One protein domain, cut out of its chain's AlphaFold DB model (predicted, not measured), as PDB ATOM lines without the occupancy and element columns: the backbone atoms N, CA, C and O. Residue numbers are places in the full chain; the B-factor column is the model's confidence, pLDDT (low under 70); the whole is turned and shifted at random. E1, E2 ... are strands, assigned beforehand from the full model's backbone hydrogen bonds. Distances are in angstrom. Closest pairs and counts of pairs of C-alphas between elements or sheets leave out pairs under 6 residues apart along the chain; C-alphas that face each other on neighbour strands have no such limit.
ATOM      1  N   PHE A  44     197.413 324.256 264.016       93.62
ATOM      2  CA  PHE A  44     197.668 324.437 265.441       93.62
ATOM      3  C   PHE A  44     196.618 325.378 266.018       93.62
ATOM      4  O   PHE A  44     196.366 326.450 265.472       93.62
ATOM      5  N   SER A  45     196.013 324.996 267.139       94.81
ATOM      6  CA  SER A  45     195.125 325.882 267.889       94.81
ATOM      7  C   SER A  45     195.441 325.813 269.373       94.81
ATOM      8  O   SER A  45     195.462 324.720 269.950       94.81
ATOM      9  N   GLN A  46     195.636 326.973 269.986       92.56
ATOM     10  CA  GLN A  46     195.843 327.085 271.421       92.56
ATOM     11  C   GLN A  46     194.577 326.683 272.194       92.56
ATOM     12  O   GLN A  46     193.450 327.016 271.826       92.56
ATOM     13  N   ARG A  47     194.788 325.955 273.286       89.62
ATOM     14  CA  ARG A  47     193.850 325.719 274.387       89.62
ATOM     15  C   ARG A  47     194.511 326.224 275.674       89.62
ATOM     16  O   ARG A  47     195.648 326.680 275.631       89.62
ATOM     17  N   GLU A  48     193.809 326.165 276.801       88.69
ATOM     18  CA  GLU A  48     194.249 326.766 278.073       88.69
ATOM     19  C   GLU A  48     195.733 326.516 278.405       88.69
ATOM     20  O   GLU A  48     196.514 327.461 278.456       88.69
ATOM     21  N   GLN A  49     196.136 325.253 278.573       91.31
ATOM     22  CA  GLN A  49     197.525 324.860 278.872       91.31
ATOM     23  C   GLN A  49     198.070 323.826 277.879       91.31
ATOM     24  O   GLN A  49     198.953 323.021 278.192       91.31
ATOM     25  N   SER A  50     197.506 323.802 276.675       94.88
ATOM     26  CA  SER A  50     197.827 322.817 275.650       94.88
ATOM     27  C   SER A  50     197.642 323.376 274.247       94.88
ATOM     28  O   SER A  50     196.993 324.399 274.031       94.88
ATOM     29  N   VAL A  51     198.215 322.692 273.265       95.38
ATOM     30  CA  VAL A  51     197.992 322.960 271.847       95.38
ATOM     31  C   VAL A  51     197.304 321.753 271.241       95.38
ATOM     32  O   VAL A  51     197.751 320.619 271.406       95.38
ATOM     33  N   LYS A  52     196.211 322.001 270.522       95.69
ATOM     34  CA  LYS A  52     195.616 321.004 269.637       95.69
ATOM     35  C   LYS A  52     196.319 321.090 268.284       95.69
ATOM     36  O   LYS A  52     196.263 322.125 267.624       95.69
ATOM     37  N   LEU A  53     196.944 319.988 267.903       93.56
ATOM     38  CA  LEU A  53     197.608 319.738 266.637       93.56
ATOM     39  C   LEU A  53     196.689 318.878 265.763       93.56
ATOM     40  O   LEU A  53     196.250 317.819 266.206       93.56
ATOM     41  N   SER A  54     196.394 319.304 264.540       93.44
ATOM     42  CA  SER A  54     195.614 318.517 263.579       93.44
ATOM     43  C   SER A  54     196.384 318.395 262.272       93.44
ATOM     44  O   SER A  54     196.474 319.361 261.518       93.44
ATOM     45  N   CYS A  55     196.935 317.211 262.025       91.31
ATOM     46  CA  CYS A  55     197.727 316.877 260.842       91.31
ATOM     47  C   CYS A  55     196.918 315.992 259.894       91.31
ATOM     48  O   CYS A  55     196.051 315.247 260.348       91.31
ATOM     49  N   THR A  56     197.228 316.025 258.604       89.00
ATOM     50  CA  THR A  56     196.816 314.957 257.688       89.00
ATOM     51  C   THR A  56     197.901 313.889 257.698       89.00
ATOM     52  O   THR A  56     199.079 314.229 257.668       89.00
ATOM     53  N   GLN A  57     197.501 312.629 257.804       86.25
ATOM     54  CA  GLN A  57     198.384 311.476 257.722       86.25
ATOM     55  C   GLN A  57     197.662 310.362 256.969       86.25
ATOM     56  O   GLN A  57     196.539 309.995 257.331       86.25
ATOM     57  N   ASP A  58     198.295 309.835 255.928       86.38
ATOM     58  CA  ASP A  58     197.713 308.840 255.024       86.38
ATOM     59  C   ASP A  58     196.345 309.308 254.478       86.38
ATOM     60  O   ASP A  58     195.378 308.545 254.383       86.38
ATOM     61  N   GLY A  59     196.233 310.613 254.197       85.75
ATOM     62  CA  GLY A  59     195.001 311.264 253.740       85.75
ATOM     63  C   GLY A  59     193.903 311.439 254.802       85.75
ATOM     64  O   GLY A  59     192.817 311.920 254.475       85.75
ATOM     65  N   LYS A  60     194.149 311.078 256.069       88.12
ATOM     66  CA  LYS A  60     193.174 311.183 257.168       88.12
ATOM     67  C   LYS A  60     193.586 312.235 258.199       88.12
ATOM     68  O   LYS A  60     194.767 312.344 258.520       88.12
ATOM     69  N   PRO A  61     192.633 312.985 258.778       88.81
ATOM     70  CA  PRO A  61     192.944 313.912 259.854       88.81
ATOM     71  C   PRO A  61     193.283 313.146 261.138       88.81
ATOM     72  O   PRO A  61     192.480 312.363 261.646       88.81
ATOM     73  N   VAL A  62     194.459 313.416 261.695       90.75
ATOM     74  CA  VAL A  62     194.906 312.926 262.997       90.75
ATOM     75  C   VAL A  62     195.059 314.110 263.939       90.75
ATOM     76  O   VAL A  62     195.849 315.026 263.701       90.75
ATOM     77  N   VAL A  63     194.300 314.076 265.033       93.00
ATOM     78  CA  VAL A  63     194.278 315.140 266.041       93.00
ATOM     79  C   VAL A  63     195.004 314.680 267.297       93.00
ATOM     80  O   VAL A  63     194.752 313.592 267.810       93.00
ATOM     81  N   ARG A  64     195.883 315.533 267.821       92.50
ATOM     82  CA  ARG A  64     196.589 315.342 269.090       92.50
ATOM     83  C   ARG A  64     196.462 316.604 269.932       92.50
ATOM     84  O   ARG A  64     196.525 317.709 269.403       92.50
ATOM     85  N   THR A  65     196.322 316.448 271.241       95.06
ATOM     86  CA  THR A  65     196.383 317.568 272.189       95.06
ATOM     87  C   THR A  65     197.603 317.366 273.064       95.06
ATOM     88  O   THR A  65     197.724 316.327 273.706       95.06
ATOM     89  N   VAL A  66     198.508 318.342 273.070       94.94
ATOM     90  CA  VAL A  66     199.797 318.253 273.765       94.94
ATOM     91  C   VAL A  66     199.892 319.388 274.771       94.94
ATOM     92  O   VAL A  66     199.664 320.547 274.418       94.94
ATOM     93  N   ALA A  67     200.191 319.069 276.029       95.31
ATOM     94  CA  ALA A  67     200.354 320.076 277.071       95.31
ATOM     95  C   ALA A  67     201.599 320.940 276.813       95.31
ATOM     96  O   ALA A  67     202.593 320.462 276.270       95.31
ATOM     97  N   PHE A  68     201.582 322.215 277.214       94.00
ATOM     98  CA  PHE A  68     202.700 323.133 276.941       94.00
ATOM     99  C   PHE A  68     204.036 322.642 277.508       94.00
ATOM    100  O   PHE A  68     205.071 322.790 276.862       94.00
ATOM    101  N   ASN A  69     204.017 322.001 278.678       92.62
ATOM    102  CA  ASN A  69     205.209 321.425 279.304       92.62
ATOM    103  C   ASN A  69     205.801 320.231 278.532       92.62
ATOM    104  O   ASN A  69     206.935 319.850 278.801       92.62
ATOM    105  N   GLN A  70     205.056 319.657 277.587       94.31
ATOM    106  CA  GLN A  70     205.492 318.547 276.743       94.31
ATOM    107  C   GLN A  70     205.943 319.007 275.358       94.31
ATOM    108  O   GLN A  70     206.551 318.217 274.655       94.31
ATOM    109  N   LEU A  71     205.694 320.262 274.961       94.12
ATOM    110  CA  LEU A  71     206.000 320.765 273.612       94.12
ATOM    111  C   LEU A  71     207.490 321.016 273.350       94.12
ATOM    112  O   LEU A  71     207.872 321.282 272.210       94.12
ATOM    113  N   TYR A  72     208.338 320.932 274.375       95.06
ATOM    114  CA  TYR A  72     209.782 321.043 274.212       95.06
ATOM    115  C   TYR A  72     210.348 319.767 273.575       95.06
ATOM    116  O   TYR A  72     210.381 318.718 274.213       95.06
ATOM    117  N   ASN A  73     210.808 319.865 272.324       92.12
ATOM    118  CA  ASN A  73     211.277 318.735 271.511       92.12
ATOM    119  C   ASN A  73     210.221 317.642 271.284       92.12
ATOM    120  O   ASN A  73     210.563 316.474 271.088       92.12
ATOM    121  N   TYR A  74     208.940 318.013 271.275       93.31
ATOM    122  CA  TYR A  74     207.878 317.064 270.966       93.31
ATOM    123  C   TYR A  74     207.931 316.643 269.497       93.31
ATOM    124  O   TYR A  74     208.106 317.465 268.593       93.31
ATOM    125  N   LYS A  75     207.741 315.343 269.283       92.00
ATOM    126  CA  LYS A  75     207.613 314.704 267.977       92.00
ATOM    127  C   LYS A  75     206.386 313.798 268.020       92.00
ATOM    128  O   LYS A  75     206.281 313.010 268.958       92.00
ATOM    129  N   PRO A  76     205.455 313.901 267.061       86.88
ATOM    130  CA  PRO A  76     204.379 312.927 266.948       86.88
ATOM    131  C   PRO A  76     204.966 311.533 266.683       86.88
ATOM    132  O   PRO A  76     205.875 311.405 265.870       86.88
ATOM    133  N   ASP A  77     204.420 310.486 267.309       76.94
ATOM    134  CA  ASP A  77     204.843 309.088 267.059       76.94
ATOM    135  C   ASP A  77     204.536 308.607 265.633       76.94
ATOM    136  O   ASP A  77     205.012 307.570 265.177       76.94
ATOM    137  N   ASN A  78     203.688 309.349 264.934       69.75
ATOM    138  CA  ASN A  78     203.243 309.026 263.598       69.75
ATOM    139  C   ASN A  78     204.197 309.643 262.560       69.75
ATOM    140  O   ASN A  78     204.809 310.663 262.856       69.75
ATOM    141  N   ASN A  79     204.252 309.098 261.334       72.69
ATOM    142  CA  ASN A  79     205.103 309.520 260.193       72.69
ATOM    143  C   ASN A  79     204.998 311.000 259.747       72.69
ATOM    144  O   ASN A  79     205.486 311.362 258.681       72.69
ATOM    145  N   VAL A  80     204.375 311.872 260.530       81.94
ATOM    146  CA  VAL A  80     204.378 313.315 260.334       81.94
ATOM    147  C   VAL A  80     205.788 313.840 260.645       81.94
ATOM    148  O   VAL A  80     206.209 313.778 261.805       81.94
ATOM    149  N   PRO A  81     206.523 314.393 259.666       86.38
ATOM    150  CA  PRO A  81     207.911 314.809 259.846       86.38
ATOM    151  C   PRO A  81     207.990 316.190 260.514       86.38
ATOM    152  O   PRO A  81     208.507 317.157 259.964       86.38
ATOM    153  N   LEU A  82     207.433 316.289 261.717       90.94
ATOM    154  CA  LEU A  82     207.301 317.511 262.496       90.94
ATOM    155  C   LEU A  82     208.076 317.385 263.809       90.94
ATOM    156  O   LEU A  82     208.022 316.366 264.495       90.94
ATOM    157  N   THR A  83     208.745 318.457 264.217       93.88
ATOM    158  CA  THR A  83     209.231 318.643 265.590       93.88
ATOM    159  C   THR A  83     208.798 320.009 266.103       93.88
ATOM    160  O   THR A  83     208.815 320.978 265.344       93.88
ATOM    161  N   THR A  84     208.427 320.100 267.381       94.69
ATOM    162  CA  THR A  84     208.096 321.381 268.017       94.69
ATOM    163  C   THR A  84     209.081 321.756 269.115       94.69
ATOM    164  O   THR A  84     209.624 320.886 269.801       94.69
ATOM    165  N   GLN A  85     209.260 323.058 269.328       95.12
ATOM    166  CA  GLN A  85     209.960 323.610 270.486       95.12
ATOM    167  C   GLN A  85     209.201 324.817 271.030       95.12
ATOM    168  O   GLN A  85     208.788 325.696 270.280       95.12
ATOM    169  N   ILE A  86     208.983 324.851 272.344       95.25
ATOM    170  CA  ILE A  86     208.332 325.981 273.008       95.25
ATOM    171  C   ILE A  86     209.380 326.873 273.676       95.25
ATOM    172  O   ILE A  86     210.203 326.400 274.461       95.25
ATOM    173  N   HIS A  87     209.315 328.170 273.390       95.75
ATOM    174  CA  HIS A  87     210.201 329.187 273.945       95.75
ATOM    175  C   HIS A  87     209.379 330.212 274.716       95.75
ATOM    176  O   HIS A  87     208.617 330.973 274.122       95.75
ATOM    177  N   TYR A  88     209.516 330.238 276.041       95.19
ATOM    178  CA  TYR A  88     208.860 331.246 276.874       95.19
ATOM    179  C   TYR A  88     209.584 332.588 276.762       95.19
ATOM    180  O   TYR A  88     210.810 332.639 276.834       95.19
ATOM    181  N   LEU A  89     208.815 333.664 276.603       95.75
ATOM    182  CA  LEU A  89     209.336 335.023 276.436       95.75
ATOM    183  C   LEU A  89     209.464 335.778 277.765       95.75
ATOM    184  O   LEU A  89     210.072 336.844 277.811       95.75
ATOM    185  N   ASP A  90     208.904 335.231 278.845       95.06
ATOM    186  CA  ASP A  90     208.942 335.827 280.174       95.06
ATOM    187  C   ASP A  90     209.188 334.776 281.279       95.06
ATOM    188  O   ASP A  90     208.781 333.617 281.139       95.06
ATOM    189  N   PRO A  91     209.805 335.160 282.418       92.81
ATOM    190  CA  PRO A  91     210.061 334.239 283.529       92.81
ATOM    191  C   PRO A  91     208.796 333.661 284.175       92.81
ATOM    192  O   PRO A  91     208.847 332.582 284.763       92.81
ATOM    193  N   GLN A  92     207.662 334.364 284.074       94.50
ATOM    194  CA  GLN A  92     206.373 333.917 284.612       94.50
ATOM    195  C   GLN A  92     205.664 332.931 283.665       94.50
ATOM    196  O   GLN A  92     204.612 332.406 284.029       94.50
ATOM    197  N   ARG A  93     206.245 332.646 282.486       91.88
ATOM    198  CA  ARG A  93     205.745 331.721 281.459       91.88
ATOM    199  C   ARG A  93     204.336 332.055 280.957       91.88
ATOM    200  O   ARG A  93     203.552 331.152 280.663       91.88
ATOM    201  N   LYS A  94     204.009 333.343 280.854       91.06
ATOM    202  CA  LYS A  94     202.705 333.829 280.376       91.06
ATOM    203  C   LYS A  94     202.621 333.925 278.856       91.06
ATOM    204  O   LYS A  94     201.529 333.820 278.305       91.06
ATOM    205  N   LEU A  95     203.753 334.113 278.186       93.00
ATOM    206  CA  LEU A  95     203.854 334.227 276.739       93.00
ATOM    207  C   LEU A  95     204.936 333.286 276.211       93.00
ATOM    208  O   LEU A  95     206.013 333.154 276.797       93.00
ATOM    209  N   ALA A  96     204.652 332.638 275.087       94.00
ATOM    210  CA  ALA A  96     205.586 331.737 274.439       94.00
ATOM    211  C   ALA A  96     205.455 331.779 272.916       94.00
ATOM    212  O   ALA A  96     204.390 332.075 272.377       94.00
ATOM    213  N   VAL A  97     206.543 331.419 272.244       95.44
ATOM    214  CA  VAL A  97     206.582 331.098 270.818       95.44
ATOM    215  C   VAL A  97     206.657 329.583 270.688       95.44
ATOM    216  O   VAL A  97     207.493 328.945 271.328       95.44
ATOM    217  N   LEU A  98     205.778 329.009 269.869       95.31
ATOM    218  CA  LEU A  98     205.885 327.616 269.453       95.31
ATOM    219  C   LEU A  98     206.589 327.571 268.098       95.31
ATOM    220  O   LEU A  98     206.002 327.932 267.080       95.31
ATOM    221  N   GLU A  99     207.839 327.131 268.096       95.69
ATOM    222  CA  GLU A  99     208.584 326.839 266.881       95.69
ATOM    223  C   GLU A  99     208.174 325.466 266.341       95.69
ATOM    224  O   GLU A  99     208.052 324.488 267.084       95.69
ATOM    225  N   VAL A 100     207.942 325.406 265.033       94.06
ATOM    226  CA  VAL A 100     207.422 324.241 264.316       94.06
ATOM    227  C   VAL A 100     208.344 323.983 263.131       94.06
ATOM    228  O   VAL A 100     208.381 324.773 262.192       94.06
ATOM    229  N   THR A 101     209.090 322.879 263.169       93.38
ATOM    230  CA  THR A 101     210.016 322.493 262.096       93.38
ATOM    231  C   THR A 101     209.478 321.287 261.338       93.38
ATOM    232  O   THR A 101     209.270 320.231 261.938       93.38
ATOM    233  N   TYR A 102     209.310 321.436 260.022       90.00
ATOM    234  CA  TYR A 102     208.995 320.350 259.091       90.00
ATOM    235  C   TYR A 102     210.275 319.819 258.432       90.00
ATOM    236  O   TYR A 102     211.191 320.600 258.162       90.00
ATOM    237  N   ARG A 103     210.348 318.509 258.197       79.25
ATOM    238  CA  ARG A 103     211.460 317.836 257.508       79.25
ATOM    239  C   ARG A 103     210.991 317.024 256.313       79.25
ATOM    240  O   ARG A 103     209.810 316.622 256.304       79.25
TER     241      ARG A 103
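AT A GLANCE: This is residues 44 to 103 of the 103 residues of an uncharacterized protein of Buttiauxella sp. JUb87 (UniProt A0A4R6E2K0). Two small antiparallel sheets, one the three-stranded meander E1, E2, E3 and the other the two-stranded hairpin E4 and E5, lie loosely and partly face to face, their strands running lengthwise. The turn between E2 and E3 and the turn between E4 and E5 lie at opposite ends of the length, and residues 68 to 81 cross from one sheet to the other. The printed part has 60 residues with five named strands, E1 to E5 along the chain, and no named helix; the class is all strand. The whole is only just compact, close to loose, with a radius of gyration of the C-alphas of 12.0 A, and elongated, spanning 40 by 23 by 14 A.

HOW THE PARTS SIT: The larger sheet has the order E1, E2, E3, where E1 is residues 44 to 46, E2 residues 50 to 57 and E3 residues 60 to 67. It is a meander, each strand the antiparallel neighbour of the one before. The hairpin E2 and E3 has directions 159 degrees apart, with N 53 and O 64 at 2.8 A, within hydrogen-bond range. In the hairpin E1 and E2, N 45 and O 52 are within that range at 2.9 A. The other sheet pairs E4, residues 82 to 88, with E5, residues 96 to 102; they are antiparallel at 162 degrees, with N 85 and O 99 within hydrogen-bond range at 2.9 A. E2 is apart from E4 and from E5.

IN THESE COORDINATES: E1 begins at C-alpha 44, (197.668, 324.437, 265.441). E2 is 21.2 A long, E3 23.0 A, E4 19.9 A and E5 19.4 A. E5 ends at C-alpha 102, (208.995, 320.350, 259.091).

THE WHOLE: The C-alphas farthest apart, those of Gly 59 and Pro 91, are 40.5 A apart. The printed part has no cut. The link from E3 to E4, 14 residues, is long. Residue 78 alone has a pLDDT under 70.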